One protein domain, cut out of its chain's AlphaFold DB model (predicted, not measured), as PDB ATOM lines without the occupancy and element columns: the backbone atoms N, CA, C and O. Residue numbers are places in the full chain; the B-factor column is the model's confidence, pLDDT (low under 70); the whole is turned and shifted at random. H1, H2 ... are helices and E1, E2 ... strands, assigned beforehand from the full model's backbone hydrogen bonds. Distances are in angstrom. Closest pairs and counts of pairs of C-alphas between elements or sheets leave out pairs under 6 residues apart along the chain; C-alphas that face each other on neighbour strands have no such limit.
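This is residues 2 to 104 of the 218 residues of an uncharacterized protein of Gossypium laxum (UniProt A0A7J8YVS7). What shape do these coordinates make? Elongated and loosely built, the model has in its middle a two-stranded hairpin, E1 and E2, with helix H3 beside E1; at one end the long helix H4 and helix H5, which folds back, make a V. At the other end lie the small helices H1 and H2, joined to the rest by an unnamed stretch, residues 19 to 31. What is it made of? The printed part has 103 residues, with five named helices and two named strands in the order H1, H2, H3, E1, E2, H4, H5; the sheet E1 - E2 is antiparallel, and the class is mixed, helices and strands. The whole is loose, with a radius of gyration of the C-alphas of 18.1 A and spans of 60 by 32 by 24 A.

Where do the first helices lie? H1 is residues 2 to 5, beginning at C-alpha 2 at (168.506, 119.294, 235.365), and H2 is residues 15 to 18. H3, residues 32 to 41, is 14.4 A long. Where are the strands? E1 is residues 46 to 51, 16.6 A long, from C-alpha 46 at (178.013, 131.669, 236.191), and E2 is residues 57 to 63, 18.3 A long. Which helices follow? H4, residues 64 to 81, is 25.6 A long; H5, residues 86 to 100, is 20.8 A long and ends at C-alpha 100 at (192.672, 135.592, 226.866).

What is near H1 and H2? They are close but not clearly touching, the closest C-alphas, of Arg 2 and Val 18, being 6.2 A apart; H2 and H3 are apart. How do the strands pair? E1 and E2 form an antiparallel hairpin at 152 degrees, with N 49 and O 60 at 2.8 A and N 62 and O 47 at 3.0 A, within hydrogen-bond range; residues 26 to 27 pair in parallel with residues 49 to 50 of E1. How do H3, H4 and H5 stand? H3 and H4 touch at a shallow tilt of 30 degrees, opposite ways, the closest C-alphas, of Ile 32 and Ala 71, being 6.4 A apart; H4 touches H3 with residues 64 to 71 alone. H4, with residues 72 to 80 alone, touches H5 in a helical hairpin at a steep tilt of 44 degrees, opposite ways, the closest C-alphas, of Gly 79 and Ala 89, being 5.2 A apart. Are the helix backbones within hydrogen-bond range? Every O i to N i+4 pair is in H3, H4 and H5; H1 and H2 are too short for such a pair.

How far does it reach? The two C-alphas farthest apart, of Thr 12 and Gly 83, are 60.2 A apart. Is it cut, and which link is long? The printed part has no cut; the link H2 to H3 is long, with 13 residues. Where is confidence low? The mean pLDDT of the printed part is 79.9; residues 75 to 90, 92 to 94, 97 and 100 to 104 are under 70.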
ATOM      1  N   ARG A   2     167.737 120.543 235.176       73.25
ATOM      2  CA  ARG A   2     168.506 119.294 235.365       73.25
ATOM      3  C   ARG A   2     167.636 118.121 235.826       73.25
ATOM      4  O   ARG A   2     167.807 117.024 235.318       73.25
ATOM      5  N   VAL A   3     166.641 118.392 236.675       80.75
ATOM      6  CA  VAL A   3     165.624 117.417 237.114       80.75
ATOM      7  C   VAL A   3     164.892 116.798 235.914       80.75
ATOM      8  O   VAL A   3     164.828 115.581 235.788       80.75
ATOM      9  N   ILE A   4     164.416 117.635 234.981       79.75
ATOM     10  CA  ILE A   4     163.703 117.167 233.780       79.75
ATOM     11  C   ILE A   4     164.652 116.480 232.795       79.75
ATOM     12  O   ILE A   4     164.306 115.440 232.250       79.75
ATOM     13  N   ALA A   5     165.865 117.009 232.600       77.75
ATOM     14  CA  ALA A   5     166.859 116.377 231.728       77.75
ATOM     15  C   ALA A   5     167.232 114.956 232.191       77.75
ATOM     16  O   ALA A   5     167.549 114.107 231.365       77.75
ATOM     17  N   GLN A   6     167.170 114.694 233.499       80.06
ATOM     18  CA  GLN A   6     167.432 113.384 234.097       80.06
ATOM     19  C   GLN A   6     166.158 112.536 234.289       80.06
ATOM     20  O   GLN A   6     166.240 111.450 234.853       80.06
ATOM     21  N   ASN A   7     164.993 113.001 233.809       81.12
ATOM     22  CA  ASN A   7     163.682 112.360 233.997       81.12
ATOM     23  C   ASN A   7     163.359 112.024 235.465       81.12
ATOM     24  O   ASN A   7     162.716 111.015 235.757       81.12
ATOM     25  N   LEU A   8     163.806 112.870 236.393       84.56
ATOM     26  CA  LEU A   8     163.542 112.699 237.814       84.56
ATOM     27  C   LEU A   8     162.250 113.430 238.227       84.56
ATOM     28  O   LEU A   8     161.940 114.494 237.683       84.56
ATOM     29  N   PRO A   9     161.479 112.886 239.185       85.38
ATOM     30  CA  PRO A   9     160.264 113.521 239.690       85.38
ATOM     31  C   PRO A   9     160.591 114.792 240.503       85.38
ATOM     32  O   PRO A   9     161.235 114.692 241.550       85.38
ATOM     33  N   PRO A  10     160.133 115.991 240.094       83.75
ATOM     34  CA  PRO A  10     160.477 117.245 240.774       83.75
ATOM     35  C   PRO A  10     159.917 117.360 242.197       83.75
ATOM     36  O   PRO A  10     160.441 118.136 242.985       83.75
ATOM     37  N   GLU A  11     158.881 116.589 242.534       85.00
ATOM     38  CA  GLU A  11     158.227 116.621 243.850       85.00
ATOM     39  C   GLU A  11     158.992 115.846 244.933       85.00
ATOM     40  O   GLU A  11     158.819 116.117 246.118       85.00
ATOM     41  N   THR A  12     159.833 114.880 244.548       87.75
ATOM     42  CA  THR A  12     160.556 114.005 245.492       87.75
ATOM     43  C   THR A  12     162.074 114.073 245.354       87.75
ATOM     44  O   THR A  12     162.784 113.544 246.208       87.75
ATOM     45  N   THR A  13     162.588 114.721 244.307       85.00
ATOM     46  CA  THR A  13     164.031 114.857 244.070       85.00
ATOM     47  C   THR A  13     164.597 116.004 244.904       85.00
ATOM     48  O   THR A  13     164.200 117.157 244.730       85.00
ATOM     49  N   SER A  14     165.545 115.697 245.792       86.38
ATOM     50  CA  SER A  14     166.246 116.703 246.599       86.38
ATOM     51  C   SER A  14     167.158 117.559 245.715       86.38
ATOM     52  O   SER A  14     167.758 117.065 244.757       86.38
ATOM     53  N   VAL A  15     167.295 118.849 246.039       84.25
ATOM     54  CA  VAL A  15     168.130 119.793 245.272       84.25
ATOM     55  C   VAL A  15     169.585 119.315 245.214       84.25
ATOM     56  O   VAL A  15     170.208 119.387 244.158       84.25
ATOM     57  N   GLU A  16     170.093 118.726 246.297       86.25
ATOM     58  CA  GLU A  16     171.457 118.184 246.369       86.25
ATOM     59  C   GLU A  16     171.744 117.129 245.284       86.25
ATOM     60  O   GLU A  16     172.853 117.065 244.760       86.25
ATOM     61  N   GLN A  17     170.735 116.342 244.888       81.50
ATOM     62  CA  GLN A  17     170.872 115.265 243.902       81.50
ATOM     63  C   GLN A  17     171.015 115.799 242.474       81.50
ATOM     64  O   GLN A  17     171.489 115.095 241.584       81.50
ATOM     65  N   VAL A  18     170.599 117.046 242.249       85.62
ATOM     66  CA  VAL A  18     170.602 117.696 240.935       85.62
ATOM     67  C   VAL A  18     171.523 118.909 240.871       85.62
ATOM     68  O   VAL A  18     171.614 119.536 239.814       85.62
ATOM     69  N   MET A  19     172.219 119.236 241.961       87.44
ATOM     70  CA  MET A  19     173.253 120.267 241.999       87.44
ATOM     71  C   MET A  19     174.549 119.796 241.332       87.44
ATOM     72  O   MET A  19     174.757 118.616 241.044       87.44
ATOM     73  N   THR A  20     175.417 120.746 240.982       83.38
ATOM     74  CA  THR A  20     176.774 120.426 240.527       83.38
ATOM     75  C   THR A  20     177.595 120.127 241.775       83.38
ATOM     76  O   THR A  20     177.668 121.004 242.636       83.38
ATOM     77  N   PRO A  21     178.166 118.920 241.925       82.38
ATOM     78  CA  PRO A  21     179.049 118.645 243.048       82.38
ATOM     79  C   PRO A  21     180.317 119.488 242.891       82.38
ATOM     80  O   PRO A  21     180.876 119.527 241.798       82.38
ATOM     81  N   ASN A  22     180.757 120.140 243.969       83.00
ATOM     82  CA  ASN A  22     181.977 120.957 244.014       83.00
ATOM     83  C   ASN A  22     182.093 121.930 242.822       83.00
ATOM     84  O   ASN A  22     182.987 121.759 241.993       83.00
ATOM     85  N   PRO A  23     181.176 122.910 242.687       87.38
ATOM     86  CA  PRO A  23     181.282 123.898 241.620       87.38
ATOM     87  C   PRO A  23     182.621 124.638 241.721       87.38
ATOM     88  O   PRO A  23     183.122 124.875 242.821       87.38
ATOM     89  N   GLU A  24     183.188 125.014 240.577       89.62
ATOM     90  CA  GLU A  24     184.323 125.931 240.578       89.62
ATOM     91  C   GLU A  24     183.875 127.295 241.096       89.62
ATOM     92  O   GLU A  24     182.784 127.758 240.769       89.62
ATOM     93  N   CYS A  25     184.722 127.923 241.909       90.88
ATOM     94  CA  CYS A  25     184.450 129.208 242.538       90.88
ATOM     95  C   CYS A  25     185.643 130.149 242.345       90.88
ATOM     96  O   CYS A  25     186.800 129.735 242.441       90.88
ATOM     97  N   ALA A  26     185.356 131.427 242.125       92.25
ATOM     98  CA  ALA A  26     186.328 132.505 242.212       92.25
ATOM     99  C   ALA A  26     186.427 133.037 243.646       92.25
ATOM    100  O   ALA A  26     185.602 132.745 244.510       92.25
ATOM    101  N   THR A  27     187.443 133.855 243.883       91.31
ATOM    102  CA  THR A  27     187.636 134.613 245.121       91.31
ATOM    103  C   THR A  27     187.620 136.106 244.822       91.31
ATOM    104  O   THR A  27     187.770 136.488 243.660       91.31
ATOM    105  N   LEU A  28     187.471 136.956 245.840       87.94
ATOM    106  CA  LEU A  28     187.515 138.418 245.661       87.94
ATOM    107  C   LEU A  28     188.823 138.908 245.010       87.94
ATOM    108  O   LEU A  28     188.817 139.904 244.291       87.94
ATOM    109  N   ASP A  29     189.915 138.167 245.199       87.69
ATOM    110  CA  ASP A  29     191.224 138.458 244.607       87.69
ATOM    111  C   ASP A  29     191.433 137.821 243.224       87.69
ATOM    112  O   ASP A  29     192.468 138.039 242.589       87.69
ATOM    113  N   THR A  30     190.497 136.992 242.747       87.75
ATOM    114  CA  THR A  30     190.632 136.317 241.453       87.75
ATOM    115  C   THR A  30     190.599 137.354 240.326       87.75
ATOM    116  O   THR A  30     189.609 138.075 240.183       87.75
ATOM    117  N   PRO A  31     191.641 137.429 239.472       88.25
ATOM    118  CA  PRO A  31     191.650 138.364 238.355       88.25
ATOM    119  C   PRO A  31     190.486 138.120 237.393       88.25
ATOM    120  O   PRO A  31     190.171 136.973 237.077       88.25
ATOM    121  N   ILE A  32     189.926 139.196 236.836       88.75
ATOM    122  CA  ILE A  32     188.813 139.147 235.870       88.75
ATOM    123  C   ILE A  32     189.120 138.191 234.704       88.75
ATOM    124  O   ILE A  32     188.279 137.382 234.326       88.75
ATOM    125  N   VAL A  33     190.350 138.223 234.176       87.25
ATOM    126  CA  VAL A  33     190.783 137.322 233.092       87.25
ATOM    127  C   VAL A  33     190.762 135.851 233.511       87.25
ATOM    128  O   VAL A  33     190.356 134.994 232.736       87.25
ATOM    129  N   SER A  34     191.150 135.559 234.755       87.12
ATOM    130  CA  SER A  34     191.163 134.197 235.285       87.12
ATOM    131  C   SER A  34     189.743 133.678 235.463       87.12
ATOM    132  O   SER A  34     189.485 132.527 235.145       87.12
ATOM    133  N   ALA A  35     188.818 134.527 235.921       90.56
ATOM    134  CA  ALA A  35     187.404 134.176 236.017       90.56
ATOM    135  C   ALA A  35     186.804 133.847 234.639       90.56
ATOM    136  O   ALA A  35     186.068 132.873 234.507       90.56
ATOM    137  N   LEU A  36     187.160 134.615 233.601       89.75
ATOM    138  CA  LEU A  36     186.717 134.365 232.224       89.75
ATOM    139  C   LEU A  36     187.269 133.053 231.663       89.75
ATOM    140  O   LEU A  36     186.515 132.302 231.052       89.75
ATOM    141  N   HIS A  37     188.549 132.760 231.903       88.12
ATOM    142  CA  HIS A  37     189.144 131.470 231.547       88.12
ATOM    143  C   HIS A  37     188.438 130.313 232.247       88.12
ATOM    144  O   HIS A  37     188.012 129.374 231.590       88.12
ATOM    145  N   THR A  38     188.232 130.416 233.559       89.19
ATOM    146  CA  THR A  38     187.498 129.421 234.345       89.19
ATOM    147  C   THR A  38     186.096 129.155 233.777       89.19
ATOM    148  O   THR A  38     185.710 128.004 233.594       89.19
ATOM    149  N   MET A  39     185.344 130.207 233.431       91.12
ATOM    150  CA  MET A  39     184.025 130.077 232.795       91.12
ATOM    151  C   MET A  39     184.091 129.398 231.419       91.12
ATOM    152  O   MET A  39     183.254 128.549 231.101       91.12
ATOM    153  N   HIS A  40     185.086 129.764 230.607       86.56
ATOM    154  CA  HIS A  40     185.311 129.196 229.280       86.56
ATOM    155  C   HIS A  40     185.679 127.709 229.358       86.56
ATOM    156  O   HIS A  40     184.993 126.870 228.775       86.56
ATOM    157  N   ASP A  41     186.713 127.374 230.126       86.44
ATOM    158  CA  ASP A  41     187.258 126.020 230.232       86.44
ATOM    159  C   ASP A  41     186.257 125.071 230.905       86.44
ATOM    160  O   ASP A  41     186.085 123.918 230.496       86.44
ATOM    161  N   GLY A  42     185.526 125.579 231.899       83.50
ATOM    162  CA  GLY A  42     184.479 124.850 232.601       83.50
ATOM    163  C   GLY A  42     183.147 124.744 231.851       83.50
ATOM    164  O   GLY A  42     182.257 124.012 232.293       83.50
ATOM    165  N   ASN A  43     182.989 125.424 230.709       84.56
ATOM    166  CA  ASN A  43     181.748 125.488 229.928       84.56
ATOM    167  C   ASN A  43     180.520 125.927 230.752       84.56
ATOM    168  O   ASN A  43     179.419 125.380 230.610       84.56
ATOM    169  N   PHE A  44     180.688 126.928 231.614       88.88
ATOM    170  CA  PHE A  44     179.603 127.499 232.407       88.88
ATOM    171  C   PHE A  44     179.633 129.026 232.380       88.88
ATOM    172  O   PHE A  44     180.668 129.654 232.215       88.88
ATOM    173  N   LEU A  45     178.461 129.638 232.547       91.12
ATOM    174  CA  LEU A  45     178.292 131.091 232.401       91.12
ATOM    175  C   LEU A  45     178.183 131.835 233.735       91.12
ATOM    176  O   LEU A  45     178.074 133.055 233.729       91.12
ATOM    177  N   HIS A  46     178.164 131.109 234.853       92.50
ATOM    178  CA  HIS A  46     178.013 131.669 236.191       92.50
ATOM    179  C   HIS A  46     179.135 131.141 237.072       92.50
ATOM    180  O   HIS A  46     179.403 129.938 237.051       92.50
ATOM    181  N   LEU A  47     179.747 132.019 237.855       93.56
ATOM    182  CA  LEU A  47     180.854 131.690 238.741       93.56
ATOM    183  C   LEU A  47     180.540 132.218 240.147       93.56
ATOM    184  O   LEU A  47     180.408 133.431 240.329       93.56
ATOM    185  N   PRO A  48     180.375 131.339 241.146       93.56
ATOM    186  CA  PRO A  48     180.292 131.747 242.541       93.56
ATOM    187  C   PRO A  48     181.581 132.447 242.977       93.56
ATOM    188  O   PRO A  48     182.675 132.026 242.603       93.56
ATOM    189  N   VAL A  49     181.455 133.490 243.789       92.75
ATOM    190  CA  VAL A  49     182.571 134.243 244.366       92.75
ATOM    191  C   VAL A  49     182.560 134.045 245.875       92.75
ATOM    192  O   VAL A  49     181.569 134.358 246.537       92.75
ATOM    193  N   LEU A  50     183.659 133.521 246.408       92.19
ATOM    194  CA  LEU A  50     183.854 133.268 247.830       92.19
ATOM    195  C   LEU A  50     184.816 134.287 248.444       92.19
ATOM    196  O   LEU A  50     185.756 134.751 247.790       92.19
ATOM    197  N   ASP A  51     184.614 134.603 249.716       90.19
ATOM    198  CA  ASP A  51     185.565 135.393 250.491       90.19
ATOM    199  C   ASP A  51     186.597 134.470 251.149       90.19
ATOM    200  O   ASP A  51     186.252 133.556 251.899       90.19
ATOM    201  N   ARG A  52     187.880 134.703 250.868       83.25
ATOM    202  CA  ARG A  52     188.975 133.938 251.479       83.25
ATOM    203  C   ARG A  52     189.183 134.288 252.944       83.25
ATOM    204  O   ARG A  52     189.582 133.413 253.706       83.25
ATOM    205  N   ASP A  53     188.919 135.535 253.317       82.69
ATOM    206  CA  ASP A  53     189.177 136.040 254.663       82.69
ATOM    207  C   ASP A  53     188.034 135.700 255.632       82.69
ATOM    208  O   ASP A  53     188.225 135.714 256.848       82.69
ATOM    209  N   ALA A  54     186.864 135.336 255.096       79.88
ATOM    210  CA  ALA A  54     185.692 134.889 255.843       79.88
ATOM    211  C   ALA A  54     185.413 133.388 255.636       79.88
ATOM    212  O   ALA A  54     184.294 133.002 255.323       79.88
ATOM    213  N   ASP A  55     186.436 132.538 255.772       79.62
ATOM    214  CA  ASP A  55     186.312 131.067 255.780       79.62
ATOM    215  C   ASP A  55     185.672 130.433 254.519       79.62
ATOM    216  O   ASP A  55     185.201 129.294 254.554       79.62
ATOM    217  N   GLY A  56     185.693 131.121 253.373       79.00
ATOM    218  CA  GLY A  56     185.090 130.625 252.133       79.00
ATOM    219  C   GLY A  56     183.586 130.879 252.029       79.00
ATOM    220  O   GLY A  56     182.913 130.186 251.266       79.00
ATOM    221  N   GLU A  57     183.055 131.853 252.770       88.25
ATOM    222  CA  GLU A  57     181.655 132.263 252.664       88.25
ATOM    223  C   GLU A  57     181.309 132.776 251.259       88.25
ATOM    224  O   GLU A  57     182.089 133.476 250.604       88.25
ATOM    225  N   LEU A  58     180.106 132.430 250.793       89.44
ATOM    226  CA  LEU A  58     179.595 132.871 249.498       89.44
ATOM    227  C   LEU A  58     179.242 134.357 249.555       89.44
ATOM    228  O   LEU A  58     178.315 134.759 250.255       89.44
ATOM    229  N   VAL A  59     179.930 135.157 248.745       90.69
ATOM    230  CA  VAL A  59     179.670 136.595 248.626       90.69
ATOM    231  C   VAL A  59     178.603 136.855 247.571       90.69
ATOM    232  O   VAL A  59     177.615 137.544 247.824       90.69
ATOM    233  N   SER A  60     178.802 136.317 246.367       91.44
ATOM    234  CA  SER A  60     177.891 136.513 245.240       91.44
ATOM    235  C   SER A  60     178.064 135.432 244.176       91.44
ATOM    236  O   SER A  60     178.922 134.556 244.274       91.44
ATOM    237  N   ILE A  61     177.228 135.487 243.143       92.44
ATOM    238  CA  ILE A  61     177.398 134.720 241.912       92.44
ATOM    239  C   ILE A  61     177.462 135.745 240.792       92.44
ATOM    240  O   ILE A  61     176.553 136.565 240.690       92.44
ATOM    241  N   VAL A  62     178.521 135.696 239.989       92.00
ATOM    242  CA  VAL A  62     178.699 136.595 238.844       92.00
ATOM    243  C   VAL A  62     178.456 135.853 237.541       92.00
ATOM    244  O   VAL A  62     178.816 134.678 237.418       92.00
ATOM    245  N   ASP A  63     177.855 136.527 236.566       92.81
ATOM    246  CA  ASP A  63     177.702 135.986 235.216       92.81
ATOM    247  C   ASP A  63     178.816 136.458 234.262       92.81
ATOM    248  O   ASP A  63     179.529 137.435 234.508       92.81
ATOM    249  N   VAL A  64     178.994 135.745 233.148       89.19
ATOM    250  CA  VAL A  64     180.014 136.087 232.145       89.19
ATOM    251  C   VAL A  64     179.831 137.501 231.577       89.19
ATOM    252  O   VAL A  64     180.809 138.162 231.234       89.19
ATOM    253  N   ILE A  65     178.602 138.010 231.498       90.06
ATOM    254  CA  ILE A  65     178.308 139.344 230.967       90.06
ATOM    255  C   ILE A  65     178.762 140.409 231.973       90.06
ATOM    256  O   ILE A  65     179.430 141.366 231.591       90.06
ATOM    257  N   GLU A  66     178.492 140.226 233.261       86.25
ATOM    258  CA  GLU A  66     178.962 141.090 234.342       86.25
ATOM    259  C   GLU A  66     180.491 141.131 234.388       86.25
ATOM    260  O   GLU A  66     181.086 142.212 234.445       86.25
ATOM    261  N   VAL A  67     181.138 139.967 234.278       87.56
ATOM    262  CA  VAL A  67     182.603 139.866 234.266       87.56
ATOM    263  C   VAL A  67     183.194 140.530 233.015       87.56
ATOM    264  O   VAL A  67     184.161 141.289 233.120       87.56
ATOM    265  N   THR A  68     182.599 140.334 231.832       84.50
ATOM    266  CA  THR A  68     183.047 141.012 230.596       84.50
ATOM    267  C   THR A  68     182.857 142.527 230.670       84.50
ATOM    268  O   THR A  68     183.737 143.279 230.246       84.50
ATOM    269  N   HIS A  69     181.763 143.001 231.266       81.94
ATOM    270  CA  HIS A  69     181.521 144.427 231.450       81.94
ATOM    271  C   HIS A  69     182.548 145.047 232.408       81.94
ATOM    272  O   HIS A  69     183.105 146.110 232.122       81.94
ATOM    273  N   ALA A  70     182.872 144.357 233.505       82.62
ATOM    274  CA  ALA A  70     183.934 144.767 234.420       82.62
ATOM    275  C   ALA A  70     185.313 144.813 233.729       82.62
ATOM    276  O   ALA A  70     186.088 145.748 233.953       82.62
ATOM    277  N   ALA A  71     185.611 143.864 232.834       82.25
ATOM    278  CA  ALA A  71     186.836 143.881 232.030       82.25
ATOM    279  C   ALA A  71     186.915 145.131 231.132       82.25
ATOM    280  O   ALA A  71     187.927 145.830 231.105       82.25
ATOM    281  N   VAL A  72     185.830 145.472 230.431       78.44
ATOM    282  CA  VAL A  72     185.795 146.659 229.560       78.44
ATOM    283  C   VAL A  72     185.914 147.952 230.373       78.44
ATOM    284  O   VAL A  72     186.649 148.866 229.984       78.44
ATOM    285  N   ALA A  73     185.237 148.028 231.520       78.81
ATOM    286  CA  ALA A  73     185.288 149.189 232.402       78.81
ATOM    287  C   ALA A  73     186.700 149.420 232.967       78.81
ATOM    288  O   ALA A  73     187.201 150.545 232.928       78.81
ATOM    289  N   THR A  74     187.374 148.360 233.429       74.81
ATOM    290  CA  THR A  74     188.738 148.455 233.977       74.81
ATOM    291  C   THR A  74     189.741 148.942 232.933       74.81
ATOM    292  O   THR A  74     190.513 149.858 233.217       74.81
ATOM    293  N   VAL A  75     189.693 148.426 231.702       68.69
ATOM    294  CA  VAL A  75     190.604 148.882 230.640       68.69
ATOM    295  C   VAL A  75     190.283 150.306 230.181       68.69
ATOM    296  O   VAL A  75     191.198 151.096 229.951       68.69
ATOM    297  N   SER A  76     189.003 150.681 230.107       68.06
ATOM    298  CA  SER A  76     188.602 152.054 229.765       68.06
ATOM    299  C   SER A  76     189.080 153.062 230.816       68.06
ATOM    300  O   SER A  76     189.562 154.145 230.480       68.06
ATOM    301  N   GLN A  77     189.008 152.692 232.097       66.75
ATOM    302  CA  GLN A  77     189.514 153.502 233.202       66.75
ATOM    303  C   GLN A  77     191.043 153.612 233.174       66.75
ATOM    304  O   GLN A  77     191.576 154.701 233.377       66.75
ATOM    305  N   VAL A  78     191.758 152.529 232.852       62.72
ATOM    306  CA  VAL A  78     193.210 152.569 232.609       62.72
ATOM    307  C   VAL A  78     193.523 153.512 231.442       62.72
ATOM    308  O   VAL A  78     194.314 154.438 231.609       62.72
ATOM    309  N   GLY A  79     192.848 153.384 230.298       59.41
ATOM    310  CA  GLY A  79     193.048 154.283 229.155       59.41
ATOM    311  C   GLY A  79     192.866 155.760 229.523       59.41
ATOM    312  O   GLY A  79     193.716 156.592 229.207       59.41
ATOM    313  N   LYS A  80     191.821 156.072 230.299       58.25
ATOM    314  CA  LYS A  80     191.544 157.424 230.799       58.25
ATOM    315  C   LYS A  80     192.605 157.930 231.786       58.25
ATOM    316  O   LYS A  80     193.018 159.082 231.684       58.25
ATOM    317  N   ASN A  81     193.073 157.082 232.703       62.69
ATOM    318  CA  ASN A  81     194.068 157.442 233.720       62.69
ATOM    319  C   ASN A  81     195.475 157.650 233.138       62.69
ATOM    320  O   ASN A  81     196.234 158.463 233.661       62.69
ATOM    321  N   PHE A  82     195.819 156.947 232.057       57.50
ATOM    322  CA  PHE A  82     197.118 157.055 231.384       57.50
ATOM    323  C   PHE A  82     197.115 158.028 230.189       57.50
ATOM    324  O   PHE A  82     198.098 158.098 229.455       57.50
ATOM    325  N   GLY A  83     196.032 158.794 229.987       56.00
ATOM    326  CA  GLY A  83     195.924 159.768 228.891       56.00
ATOM    327  C   GLY A  83     195.920 159.132 227.497       56.00
ATOM    328  O   GLY A  83     196.257 159.790 226.514       56.00
ATOM    329  N   VAL A  84     195.565 157.851 227.411       59.72
ATOM    330  CA  VAL A  84     195.503 157.093 226.164       59.72
ATOM    331  C   VAL A  84     194.167 157.385 225.478       59.72
ATOM    332  O   VAL A  84     193.107 157.364 226.103       59.72
ATOM    333  N   ASN A  85     194.208 157.684 224.178       63.50
ATOM    334  CA  ASN A  85     193.012 157.949 223.381       63.50
ATOM    335  C   ASN A  85     192.100 156.709 223.303       63.50
ATOM    336  O   ASN A  85     192.558 155.566 223.346       63.50
ATOM    337  N   ASN A  86     190.791 156.942 223.158       62.62
ATOM    338  CA  ASN A  86     189.766 155.891 223.181       62.62
ATOM    339  C   ASN A  86     190.040 154.770 222.153       62.62
ATOM    340  O   ASN A  86     189.846 153.595 222.438       62.62
ATOM    341  N   GLU A  87     190.587 155.108 220.985       65.69
ATOM    342  CA  GLU A  87     190.955 154.147 219.933       65.69
ATOM    343  C   GLU A  87     192.106 153.204 220.337       65.69
ATOM    344  O   GLU A  87     192.030 151.989 220.124       65.69
ATOM    345  N   ALA A  88     193.157 153.718 220.984       63.22
ATOM    346  CA  ALA A  88     194.237 152.865 221.473       63.22
ATOM    347  C   ALA A  88     193.793 152.049 222.693       63.22
ATOM    348  O   ALA A  88     194.188 150.891 222.816       63.22
ATOM    349  N   ALA A  89     192.920 152.594 223.550       63.72
ATOM    350  CA  ALA A  89     192.273 151.824 224.613       63.72
ATOM    351  C   ALA A  89     191.438 150.665 224.040       63.72
ATOM    352  O   ALA A  89     191.592 149.531 224.483       63.72
ATOM    353  N   SER A  90     190.660 150.920 222.984       65.44
ATOM    354  CA  SER A  90     189.891 149.905 222.244       65.44
ATOM    355  C   SER A  90     190.794 148.802 221.686       65.44
ATOM    356  O   SER A  90     190.513 147.616 221.836       65.44
ATOM    357  N   THR A  91     191.932 149.188 221.103       72.00
ATOM    358  CA  THR A  91     192.928 148.248 220.566       72.00
ATOM    359  C   THR A  91     193.567 147.400 221.673       72.00
ATOM    360  O   THR A  91     193.831 146.214 221.476       72.00
ATOM    361  N   MET A  92     193.826 147.985 222.847       67.38
ATOM    362  CA  MET A  92     194.355 147.254 224.004       67.38
ATOM    363  C   MET A  92     193.335 146.259 224.564       67.38
ATOM    364  O   MET A  92     193.716 145.133 224.875       67.38
ATOM    365  N   VAL A  93     192.051 146.637 224.627       68.69
ATOM    366  CA  VAL A  93     190.951 145.724 224.980       68.69
ATOM    367  C   VAL A  93     190.903 144.552 224.004       68.69
ATOM    368  O   VAL A  93     190.883 143.405 224.433       68.69
ATOM    369  N   GLN A  94     190.933 144.829 222.699       68.06
ATOM    370  CA  GLN A  94     190.859 143.796 221.668       68.06
ATOM    371  C   GLN A  94     192.009 142.789 221.788       68.06
ATOM    372  O   GLN A  94     191.765 141.592 221.860       68.06
ATOM    373  N   LYS A  95     193.252 143.264 221.943       72.81
ATOM    374  CA  LYS A  95     194.420 142.389 222.143       72.81
ATOM    375  C   LYS A  95     194.351 141.576 223.433       72.81
ATOM    376  O   LYS A  95     194.798 140.433 223.458       72.81
ATOM    377  N   PHE A  96     193.830 142.168 224.507       73.62
ATOM    378  CA  PHE A  96     193.615 141.460 225.765       73.62
ATOM    379  C   PHE A  96     192.620 140.308 225.579       73.62
ATOM    380  O   PHE A  96     192.906 139.195 226.011       73.62
ATOM    381  N   TRP A  97     191.506 140.543 224.879       69.56
ATOM    382  CA  TRP A  97     190.524 139.502 224.571       69.56
ATOM    383  C   TRP A  97     191.074 138.424 223.650       69.56
ATOM    384  O   TRP A  97     190.912 137.245 223.948       69.56
ATOM    385  N   ASP A  98     191.771 138.818 222.585       70.69
ATOM    386  CA  ASP A  98     192.403 137.880 221.659       70.69
ATOM    387  C   ASP A  98     193.405 136.984 222.396       70.69
ATOM    388  O   ASP A  98     193.470 135.791 222.135       70.69
ATOM    389  N   SER A  99     194.157 137.536 223.356       72.19
ATOM    390  CA  SER A  99     195.126 136.770 224.144       72.19
ATOM    391  C   SER A  99     194.483 135.901 225.226       72.19
ATOM    392  O   SER A  99     195.016 134.836 225.520       72.19
ATOM    393  N   ALA A 100     193.388 136.350 225.840       66.62
ATOM    394  CA  ALA A 100     192.672 135.592 226.866       66.62
ATOM    395  C   ALA A 100     191.788 134.486 226.268       66.62
ATOM    396  O   ALA A 100     191.478 133.515 226.934       66.62
ATOM    397  N   MET A 101     191.364 134.611 225.012       69.19
ATOM    398  CA  MET A 101     190.539 133.601 224.334       69.19
ATOM    399  C   MET A 101     191.316 132.837 223.257       69.19
ATOM    400  O   MET A 101     190.739 132.011 222.548       69.19
ATOM    401  N   ALA A 102     192.620 133.096 223.118       67.69
ATOM    402  CA  ALA A 102     193.488 132.312 222.255       67.69
ATOM    403  C   ALA A 102     193.504 130.865 222.757       67.69
ATOM    404  O   ALA A 102     194.050 130.565 223.819       67.69
ATOM    405  N   LEU A 103     192.900 129.971 221.976       51.16
ATOM    406  CA  LEU A 103     192.984 128.540 222.227       51.16
ATOM    407  C   LEU A 103     194.461 128.110 222.207       51.16
ATOM    408  O   LEU A 103     195.214 128.569 221.337       51.16
ATOM    409  N   PRO A 104     194.895 127.207 223.106       47.56
ATOM    410  CA  PRO A 104     196.141 126.488 222.887       47.56
ATOM    411  C   PRO A 104     196.060 125.753 221.534       47.56
ATOM    412  O   PRO A 104     194.961 125.363 221.123       47.56
TER     413      PRO A 104